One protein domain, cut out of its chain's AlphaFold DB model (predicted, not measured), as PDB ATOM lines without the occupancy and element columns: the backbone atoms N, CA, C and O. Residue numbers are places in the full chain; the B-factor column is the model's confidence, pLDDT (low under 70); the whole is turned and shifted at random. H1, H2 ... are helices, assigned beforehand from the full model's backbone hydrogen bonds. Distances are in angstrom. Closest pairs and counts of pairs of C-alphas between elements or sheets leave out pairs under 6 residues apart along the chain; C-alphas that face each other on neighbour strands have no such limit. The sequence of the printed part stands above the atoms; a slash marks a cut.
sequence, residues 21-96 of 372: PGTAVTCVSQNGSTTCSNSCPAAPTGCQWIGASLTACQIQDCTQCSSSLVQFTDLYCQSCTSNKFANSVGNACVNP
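This is residues 21 to 96 of the 372 residues of the protein "Cell surface immobilization antigen" of Tetrahymena thermophila (strain SB210) (UniProt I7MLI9). This is a compact, rounded body with little regular structure, mostly loops wound back and forth, with the short helix H1 in one half and the short helix H2 in the other. The last stretch, residues 81 to 96, folds over at the end beyond H2. Of 76 printed residues, 11 are in the two named helices, H1 then H2, with no named strand; the class is all helix. The radius of gyration of the C-alphas is 11.3 A and the spans are 29 by 24 by 20 A.

Start at C-alpha 21, (181.914, 95.548, 110.362); residues 21 to 35 hold no named element. Find C-alpha 36 at (179.442, 102.154, 122.702), where H1, residues 36 to 39, begins. H2, residues 74 to 80, runs 10.0 A to C-alpha 80 at (188.640, 98.875, 111.319).

H1 and H2 are apart. Look between them for short antiparallel pairing of residues 49 to 50 with 58 to 59, and after H2 for that of 85 to 86 with 93 to 94. In H2 every O i to N i+4 pair is within hydrogen-bond range; H1 is too short for one.

The C-alphas farthest apart, of Gly 32 and Pro 96, are 31.4 A apart. The printed part has no cut; the link from H1 to H2, 34 residues, is long. Look at residues 67 to 70 for pLDDT under 70.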
ATOM      1  N   PRO A  21     181.899  95.183 108.960       91.88
ATOM      2  CA  PRO A  21     181.914  95.548 110.362       91.88
ATOM      3  C   PRO A  21     183.339  95.505 110.894       91.88
ATOM      4  O   PRO A  21     184.142  94.655 110.500       91.88
ATOM      5  N   GLY A  22     183.636  96.418 111.807       94.00
ATOM      6  CA  GLY A  22     184.893  96.401 112.528       94.00
ATOM      7  C   GLY A  22     184.989  95.211 113.482       94.00
ATOM      8  O   GLY A  22     184.004  94.567 113.835       94.00
ATOM      9  N   THR A  23     186.205  94.954 113.937       95.50
ATOM     10  CA  THR A  23     186.518  94.036 115.028       95.50
ATOM     11  C   THR A  23     186.056  94.636 116.357       95.50
ATOM     12  O   THR A  23     186.144  95.851 116.568       95.50
ATOM     13  N   ALA A  24     185.581  93.782 117.263       95.31
ATOM     14  CA  ALA A  24     185.204  94.166 118.615       95.31
ATOM     15  C   ALA A  24     186.410  94.677 119.427       95.31
ATOM     16  O   ALA A  24     187.471  94.055 119.457       95.31
ATOM     17  N   VAL A  25     186.219  95.797 120.119       95.19
ATOM     18  CA  VAL A  25     187.173  96.460 121.008       95.19
ATOM     19  C   VAL A  25     186.498  96.822 122.332       95.19
ATOM     20  O   VAL A  25     185.270  96.904 122.436       95.19
ATOM     21  N   THR A  26     187.319  97.074 123.351       95.12
ATOM     22  CA  THR A  26     186.845  97.524 124.663       95.12
ATOM     23  C   THR A  26     186.911  99.042 124.759       95.12
ATOM     24  O   THR A  26     187.988  99.627 124.662       95.12
ATOM     25  N   CYS A  27     185.774  99.681 125.014       92.69
ATOM     26  CA  CYS A  27     185.681 101.098 125.338       92.69
ATOM     27  C   CYS A  27     185.564 101.298 126.851       92.69
ATOM     28  O   CYS A  27     185.018 100.466 127.574       92.69
ATOM     29  N   VAL A  28     186.083 102.418 127.344       88.62
ATOM     30  CA  VAL A  28     185.993 102.791 128.762       88.62
ATOM     31  C   VAL A  28     184.780 103.696 128.938       88.62
ATOM     32  O   VAL A  28     184.536 104.537 128.080       88.62
ATOM     33  N   SER A  29     184.000 103.550 130.014       81.56
ATOM     34  CA  SER A  29     182.810 104.391 130.199       81.56
ATOM     35  C   SER A  29     183.199 105.870 130.253       81.56
ATOM     36  O   SER A  29     183.902 106.287 131.177       81.56
ATOM     37  N   GLN A  30     182.706 106.669 129.310       78.75
ATOM     38  CA  GLN A  30     182.766 108.124 129.416       78.75
ATOM     39  C   GLN A  30     181.453 108.613 130.025       78.75
ATOM     40  O   GLN A  30     180.371 108.174 129.633       78.75
ATOM     41  N   ASN A  31     181.542 109.484 131.034       78.00
ATOM     42  CA  ASN A  31     180.383 110.108 131.687       78.00
ATOM     43  C   ASN A  31     179.325 109.114 132.220       78.00
ATOM     44  O   ASN A  31     178.133 109.409 132.217       78.00
ATOM     45  N   GLY A  32     179.745 107.919 132.654       81.25
ATOM     46  CA  GLY A  32     178.843 106.894 133.198       81.25
ATOM     47  C   GLY A  32     177.963 106.178 132.163       81.25
ATOM     48  O   GLY A  32     177.059 105.443 132.552       81.25
ATOM     49  N   SER A  33     178.208 106.364 130.860       84.00
ATOM     50  CA  SER A  33     177.452 105.663 129.819       84.00
ATOM     51  C   SER A  33     177.874 104.195 129.674       84.00
ATOM     52  O   SER A  33     179.047 103.835 129.815       84.00
ATOM     53  N   THR A  34     176.909 103.334 129.355       84.69
ATOM     54  CA  THR A  34     177.113 101.902 129.083       84.69
ATOM     55  C   THR A  34     177.015 101.554 127.596       84.69
ATOM     56  O   THR A  34     177.221 100.396 127.235       84.69
ATOM     57  N   THR A  35     176.735 102.530 126.720       88.25
ATOM     58  CA  THR A  35     176.604 102.310 125.272       88.25
ATOM     59  C   THR A  35     177.876 102.698 124.523       88.25
ATOM     60  O   THR A  35     178.505 103.717 124.805       88.25
ATOM     61  N   CYS A  36     178.241 101.914 123.507       91.44
ATOM     62  CA  CYS A  36     179.442 102.154 122.702       91.44
ATOM     63  C   CYS A  36     179.453 103.534 122.025       91.44
ATOM     64  O   CYS A  36     180.489 104.188 121.988       91.44
ATOM     65  N   SER A  37     178.292 104.016 121.570       89.44
ATOM     66  CA  SER A  37     178.138 105.321 120.909       89.44
ATOM     67  C   SER A  37     178.571 106.519 121.759       89.44
ATOM     68  O   SER A  37     178.939 107.546 121.202       89.44
ATOM     69  N   ASN A  38     178.510 106.392 123.089       86.25
ATOM     70  CA  ASN A  38     178.774 107.478 124.035       86.25
ATOM     71  C   ASN A  38     180.016 107.229 124.902       86.25
ATOM     72  O   ASN A  38     180.523 108.163 125.516       86.25
ATOM     73  N   SER A  39     180.488 105.981 124.978       90.94
ATOM     74  CA  SER A  39     181.653 105.595 125.783       90.94
ATOM     75  C   SER A  39     182.929 105.433 124.964       90.94
ATOM     76  O   SER A  39     184.025 105.639 125.479       90.94
ATOM     77  N   CYS A  40     182.830 105.080 123.683       91.31
ATOM     78  CA  CYS A  40     183.996 105.099 122.811       91.31
ATOM     79  C   CYS A  40     184.351 106.549 122.427       91.31
ATOM     80  O   CYS A  40     183.462 107.401 122.366       91.31
ATOM     81  N   PRO A  41     185.628 106.850 122.126       89.88
ATOM     82  CA  PRO A  41     186.005 108.130 121.537       89.88
ATOM     83  C   PRO A  41     185.185 108.420 120.279       89.88
ATOM     84  O   PRO A  41     184.782 107.486 119.583       89.88
ATOM     85  N   ALA A  42     184.979 109.702 119.971       89.25
ATOM     86  CA  ALA A  42     184.249 110.113 118.778       89.25
ATOM     87  C   ALA A  42     184.759 109.351 117.543       89.25
ATOM     88  O   ALA A  42     185.956 109.335 117.251       89.25
ATOM     89  N   ALA A  43     183.845 108.661 116.859       87.88
ATOM     90  CA  ALA A  43     184.187 107.930 115.652       87.88
ATOM     91  C   ALA A  43     184.511 108.919 114.518       87.88
ATOM     92  O   ALA A  43     184.003 110.047 114.525       87.88
ATOM     93  N   PRO A  44     185.317 108.516 113.522       88.75
ATOM     94  CA  PRO A  44     185.498 109.306 112.313       88.75
ATOM     95  C   PRO A  44     184.176 109.694 111.655       88.75
ATOM     96  O   PRO A  44     183.171 108.990 111.778       88.75
ATOM     97  N   THR A  45     184.193 110.792 110.901       86.75
ATOM     98  CA  THR A  45     183.007 111.251 110.168       86.75
ATOM     99  C   THR A  45     182.500 110.140 109.244       86.75
ATOM    100  O   THR A  45     183.255 109.617 108.425       86.75
ATOM    101  N   GLY A  46     181.221 109.787 109.381       86.56
ATOM    102  CA  GLY A  46     180.584 108.709 108.613       86.56
ATOM    103  C   GLY A  46     180.612 107.332 109.285       86.56
ATOM    104  O   GLY A  46     179.869 106.454 108.860       86.56
ATOM    105  N   CYS A  47     181.378 107.141 110.364       90.38
ATOM    106  CA  CYS A  47     181.350 105.902 111.143       90.38
ATOM    107  C   CYS A  47     180.483 106.052 112.396       90.38
ATOM    108  O   CYS A  47     180.349 107.135 112.966       90.38
ATOM    109  N   GLN A  48     179.966 104.928 112.887       92.81
ATOM    110  CA  GLN A  48     179.269 104.858 114.166       92.81
ATOM    111  C   GLN A  48     179.747 103.651 114.968       92.81
ATOM    112  O   GLN A  48     179.918 102.558 114.421       92.81
ATOM    113  N   TRP A  49     179.946 103.859 116.270       94.06
ATOM    114  CA  TRP A  49     180.177 102.778 117.220       94.06
ATOM    115  C   TRP A  49     178.862 102.066 117.532       94.06
ATOM    116  O   TRP A  49     177.893 102.694 117.959       94.06
ATOM    117  N   ILE A  50     178.861 100.747 117.384       94.00
ATOM    118  CA  ILE A  50     177.769  99.851 117.759       94.00
ATOM    119  C   ILE A  50     178.271  98.812 118.764       94.00
ATOM    120  O   ILE A  50     179.470  98.561 118.862       94.00
ATOM    121  N   GLY A  51     177.356  98.208 119.516       91.12
ATOM    122  CA  GLY A  51     177.669  97.158 120.486       91.12
ATOM    123  C   GLY A  51     176.785  97.250 121.727       91.12
ATOM    124  O   GLY A  51     176.385  98.339 122.139       91.12
ATOM    125  N   ALA A  52     176.456  96.091 122.299       82.50
ATOM    126  CA  ALA A  52     175.579  95.983 123.467       82.50
ATOM    127  C   ALA A  52     176.335  96.055 124.807       82.50
ATOM    128  O   ALA A  52     175.720  96.290 125.844       82.50
ATOM    129  N   SER A  53     177.656  95.856 124.799       88.62
ATOM    130  CA  SER A  53     178.518  95.969 125.975       88.62
ATOM    131  C   SER A  53     179.762  96.786 125.653       88.62
ATOM    132  O   SER A  53     180.253  96.782 124.525       88.62
ATOM    133  N   LEU A  54     180.327  97.428 126.678       90.44
ATOM    134  CA  LEU A  54     181.569  98.191 126.554       90.44
ATOM    135  C   LEU A  54     182.787  97.334 126.176       90.44
ATOM    136  O   LEU A  54     183.802  97.883 125.779       90.44
ATOM    137  N   THR A  55     182.703  96.007 126.278       91.19
ATOM    138  CA  THR A  55     183.769  95.059 125.902       91.19
ATOM    139  C   THR A  55     183.638  94.514 124.479       91.19
ATOM    140  O   THR A  55     184.486  93.740 124.047       91.19
ATOM    141  N   ALA A  56     182.567  94.871 123.766       93.44
ATOM    142  CA  ALA A  56     182.257  94.358 122.434       93.44
ATOM    143  C   ALA A  56     181.809  95.483 121.486       93.44
ATOM    144  O   ALA A  56     180.898  95.307 120.676       93.44
ATOM    145  N   CYS A  57     182.424  96.660 121.618       95.62
ATOM    146  CA  CYS A  57     182.148  97.795 120.750       95.62
ATOM    147  C   CYS A  57     182.865  97.629 119.414       95.62
ATOM    148  O   CYS A  57     184.020  97.234 119.384       95.62
ATOM    149  N   GLN A  58     182.225  97.962 118.302       95.75
ATOM    150  CA  GLN A  58     182.859  97.929 116.984       95.75
ATOM    151  C   GLN A  58     182.283  99.012 116.082       95.75
ATOM    152  O   GLN A  58     181.182  99.510 116.320       95.75
ATOM    153  N   ILE A  59     183.013  99.382 115.036       95.19
ATOM    154  CA  ILE A  59     182.477 100.268 114.004       95.19
ATOM    155  C   ILE A  59     181.489  99.493 113.129       95.19
ATOM    156  O   ILE A  59     181.775  98.376 112.700       95.19
ATOM    157  N   GLN A  60     180.321 100.080 112.867       94.50
ATOM    158  CA  GLN A  60     179.253  99.438 112.093       94.50
ATOM    159  C   GLN A  60     179.689  99.048 110.676       94.50
ATOM    160  O   GLN A  60     179.388  97.945 110.225       94.50
ATOM    161  N   ASP A  61     180.380  99.953 109.989       92.75
ATOM    162  CA  ASP A  61     180.910  99.729 108.651       92.75
ATOM    163  C   ASP A  61     182.179 100.553 108.455       92.75
ATOM    164  O   ASP A  61     182.151 101.783 108.388       92.75
ATOM    165  N   CYS A  62     183.311  99.865 108.371       90.75
ATOM    166  CA  CYS A  62     184.612 100.493 108.205       90.75
ATOM    167  C   CYS A  62     184.816 101.109 106.814       90.75
ATOM    168  O   CYS A  62     185.730 101.913 106.641       90.75
ATOM    169  N   THR A  63     183.970 100.775 105.833       88.12
ATOM    170  CA  THR A  63     184.072 101.292 104.458       88.12
ATOM    171  C   THR A  63     183.446 102.680 104.278       88.12
ATOM    172  O   THR A  63     183.802 103.389 103.342       88.12
ATOM    173  N   GLN A  64     182.562 103.100 105.192       84.31
ATOM    174  CA  GLN A  64     181.849 104.393 105.149       84.31
ATOM    175  C   GLN A  64     182.599 105.526 105.867       84.31
ATOM    176  O   GLN A  64     182.151 106.671 105.919       84.31
ATOM    177  N   CYS A  65     183.748 105.202 106.448       85.31
ATOM    178  CA  CYS A  65     184.560 106.113 107.228       85.31
ATOM    179  C   CYS A  65     185.308 107.096 106.317       85.31
ATOM    180  O   CYS A  65     186.277 106.722 105.658       85.31
ATOM    181  N   SER A  66     184.879 108.361 106.281       71.19
ATOM    182  CA  SER A  66     185.547 109.387 105.472       71.19
ATOM    183  C   SER A  66     186.871 109.816 106.107       71.19
ATOM    184  O   SER A  66     186.929 110.170 107.287       71.19
ATOM    185  N   SER A  67     187.937 109.837 105.303       63.25
ATOM    186  CA  SER A  67     189.299 110.219 105.701       63.25
ATOM    187  C   SER A  67     189.547 111.734 105.738       63.25
ATOM    188  O   SER A  67     190.626 112.168 106.136       63.25
ATOM    189  N   SER A  68     188.583 112.565 105.328       61.00
ATOM    190  CA  SER A  68     188.842 113.980 105.025       61.00
ATOM    191  C   SER A  68     188.884 114.929 106.233       61.00
ATOM    192  O   SER A  68     189.190 116.103 106.045       61.00
ATOM    193  N   LEU A  69     188.575 114.474 107.459       58.94
ATOM    194  CA  LEU A  69     188.421 115.349 108.643       58.94
ATOM    195  C   LEU A  69     188.915 114.757 109.985       58.94
ATOM    196  O   LEU A  69     188.478 115.193 111.047       58.94
ATOM    197  N   VAL A  70     189.767 113.731 109.990       66.50
ATOM    198  CA  VAL A  70     189.764 112.788 111.123       66.50
ATOM    199  C   VAL A  70     190.819 112.981 112.212       66.50
ATOM    200  O   VAL A  70     191.975 113.265 111.928       66.50
ATOM    201  N   GLN A  71     190.378 112.725 113.452       77.94
ATOM    202  CA  GLN A  71     191.150 112.306 114.626       77.94
ATOM    203  C   GLN A  71     190.963 110.787 114.825       77.94
ATOM    204  O   GLN A  71     190.190 110.344 115.675       77.94
ATOM    205  N   PHE A  72     191.601 109.959 114.001       89.81
ATOM    206  CA  PHE A  72     191.712 108.525 114.255       89.81
ATOM    207  C   PHE A  72     192.232 108.285 115.671       89.81
ATOM    208  O   PHE A  72     193.132 108.967 116.158       89.81
ATOM    209  N   THR A  73     191.647 107.286 116.322       92.44
ATOM    210  CA  THR A  73     192.047 106.823 117.649       92.44
ATOM    211  C   THR A  73     192.519 105.382 117.558       92.44
ATOM    212  O   THR A  73     192.135 104.655 116.639       92.44
ATOM    213  N   ASP A  74     193.310 104.936 118.531       94.81
ATOM    214  CA  ASP A  74     193.765 103.544 118.589       94.81
ATOM    215  C   ASP A  74     192.595 102.556 118.576       94.81
ATOM    216  O   ASP A  74     192.659 101.534 117.900       94.81
ATOM    217  N   LEU A  75     191.490 102.884 119.257       93.81
ATOM    218  CA  LEU A  75     190.285 102.052 119.266       93.81
ATOM    219  C   LEU A  75     189.662 101.938 117.874       93.81
ATOM    220  O   LEU A  75     189.312 100.837 117.452       93.81
ATOM    221  N   TYR A  76     189.560 103.050 117.137       93.50
ATOM    222  CA  TYR A  76     189.103 103.014 115.747       93.50
ATOM    223  C   TYR A  76     190.021 102.137 114.887       93.50
ATOM    224  O   TYR A  76     189.540 101.255 114.175       93.50
ATOM    225  N   CYS A  77     191.336 102.335 114.993       94.56
ATOM    226  CA  CYS A  77     192.318 101.599 114.207       94.56
ATOM    227  C   CYS A  77     192.291 100.091 114.492       94.56
ATOM    228  O   CYS A  77     192.316  99.306 113.545       94.56
ATOM    229  N   GLN A  78     192.135  99.691 115.759       94.94
ATOM    230  CA  GLN A  78     191.941  98.293 116.170       94.94
ATOM    231  C   GLN A  78     190.644  97.684 115.639       94.94
ATOM    232  O   GLN A  78     190.615  96.493 115.336       94.94
ATOM    233  N   SER A  79     189.573  98.475 115.539       95.25
ATOM    234  CA  SER A  79     188.299  97.985 115.023       95.25
ATOM    235  C   SER A  79     188.351  97.822 113.502       95.25
ATOM    236  O   SER A  79     188.000  96.767 112.984       95.25
ATOM    237  N   CYS A  80     188.827  98.826 112.768       93.12
ATOM    238  CA  CYS A  80     188.640  98.875 111.319       93.12
ATOM    239  C   CYS A  80     189.830  98.470 110.460       93.12
ATOM    240  O   CYS A  80     189.670  98.323 109.249       93.12
ATOM    241  N   THR A  81     191.022  98.320 111.031       90.94
ATOM    242  CA  THR A  81     192.226  98.079 110.234       90.94
ATOM    243  C   THR A  81     193.114  97.015 110.872       90.94
ATOM    244  O   THR A  81     193.026  96.733 112.064       90.94
ATOM    245  N   SER A  82     194.017  96.426 110.087       88.31
ATOM    246  CA  SER A  82     195.071  95.552 110.623       88.31
ATOM    247  C   SER A  82     196.119  96.319 111.441       88.31
ATOM    248  O   SER A  82     196.862  95.717 112.216       88.31
ATOM    249  N   ASN A  83     196.190  97.639 111.258       92.31
ATOM    250  CA  ASN A  83     197.105  98.536 111.946       92.31
ATOM    251  C   ASN A  83     196.457  99.020 113.248       92.31
ATOM    252  O   ASN A  83     195.381  99.603 113.242       92.31
ATOM    253  N   LYS A  84     197.089  98.776 114.393       92.94
ATOM    254  CA  LYS A  84     196.391  98.871 115.687       92.94
ATOM    255  C   LYS A  84     196.375 100.260 116.324       92.94
ATOM    256  O   LYS A  84     195.696 100.444 117.329       92.94
ATOM    257  N   PHE A  85     197.124 101.222 115.801       95.50
ATOM    258  CA  PHE A  85     197.324 102.499 116.485       95.50
ATOM    259  C   PHE A  85     197.123 103.667 115.534       95.50
ATOM    260  O   PHE A  85     197.470 103.575 114.362       95.50
ATOM    261  N   ALA A  86     196.572 104.769 116.024       94.25
ATOM    262  CA  ALA A  86     196.551 106.011 115.268       94.25
ATOM    263  C   ALA A  86     197.943 106.652 115.296       94.25
ATOM    264  O   ALA A  86     198.645 106.581 116.306       94.25
ATOM    265  N   ASN A  87     198.357 107.282 114.198       93.94
ATOM    266  CA  ASN A  87     199.567 108.101 114.187       93.94
ATOM    267  C   ASN A  87     199.377 109.379 115.029       93.94
ATOM    268  O   ASN A  87     198.267 109.720 115.435       93.94
ATOM    269  N   SER A  88     200.454 110.118 115.289       93.12
ATOM    270  CA  SER A  88     200.416 111.299 116.167       93.12
ATOM    271  C   SER A  88     199.589 112.466 115.616       93.12
ATOM    272  O   SER A  88     199.110 113.293 116.388       93.12
ATOM    273  N   VAL A  89     199.404 112.525 114.294       90.94
ATOM    274  CA  VAL A  89     198.543 113.507 113.613       90.94
ATOM    275  C   VAL A  89     197.063 113.108 113.693       90.94
ATOM    276  O   VAL A  89     196.189 113.961 113.571       90.94
ATOM    277  N   GLY A  90     196.769 111.823 113.916       90.00
ATOM    278  CA  GLY A  90     195.413 111.282 113.956       90.00
ATOM    279  C   GLY A  90     194.781 111.087 112.578       90.00
ATOM    280  O   GLY A  90     193.568 111.004 112.486       90.00
ATOM    281  N   ASN A  91     195.549 111.006 111.492       89.00
ATOM    282  CA  ASN A  91     194.995 110.880 110.135       89.00
ATOM    283  C   ASN A  91     195.263 109.523 109.463       89.00
ATOM    284  O   ASN A  91     194.781 109.288 108.355       89.00
ATOM    285  N   ALA A  92     196.018 108.629 110.108       91.50
ATOM    286  CA  ALA A  92     196.316 107.298 109.586       91.50
ATOM    287  C   ALA A  92     196.433 106.256 110.705       91.50
ATOM    288  O   ALA A  92     196.881 106.566 111.810       91.50
ATOM    289  N   CYS A  93     196.058 105.014 110.397       93.31
ATOM    290  CA  CYS A  93     196.315 103.864 111.257       93.31
ATOM    291  C   CYS A  93     197.662 103.237 110.890       93.31
ATOM    292  O   CYS A  93     197.909 102.888 109.735       93.31
ATOM    293  N   VAL A  94     198.526 103.081 111.883       95.25
ATOM    294  CA  VAL A  94     199.907 102.606 111.788       95.25
ATOM    295  C   VAL A  94     200.130 101.419 112.728       95.25
ATOM    296  O   VAL A  94     199.307 101.132 113.601       95.25
ATOM    297  N   ASN A  95     201.223 100.681 112.525       94.50
ATOM    298  CA  ASN A  95     201.514  99.458 113.281       94.50
ATOM    299  C   ASN A  95     202.868  99.499 114.024       94.50
ATOM    300  O   ASN A  95     203.730  98.660 113.761       94.50
ATOM    301  N   PRO A  96     203.089 100.476 114.923       95.62
ATOM    302  CA  PRO A  96     204.181 100.420 115.892       95.62
ATOM    303  C   PRO A  96     203.963  99.286 116.911       95.62
ATOM    304  O   PRO A  96     202.889  98.690 116.998       95.62
TER     305      PRO A  96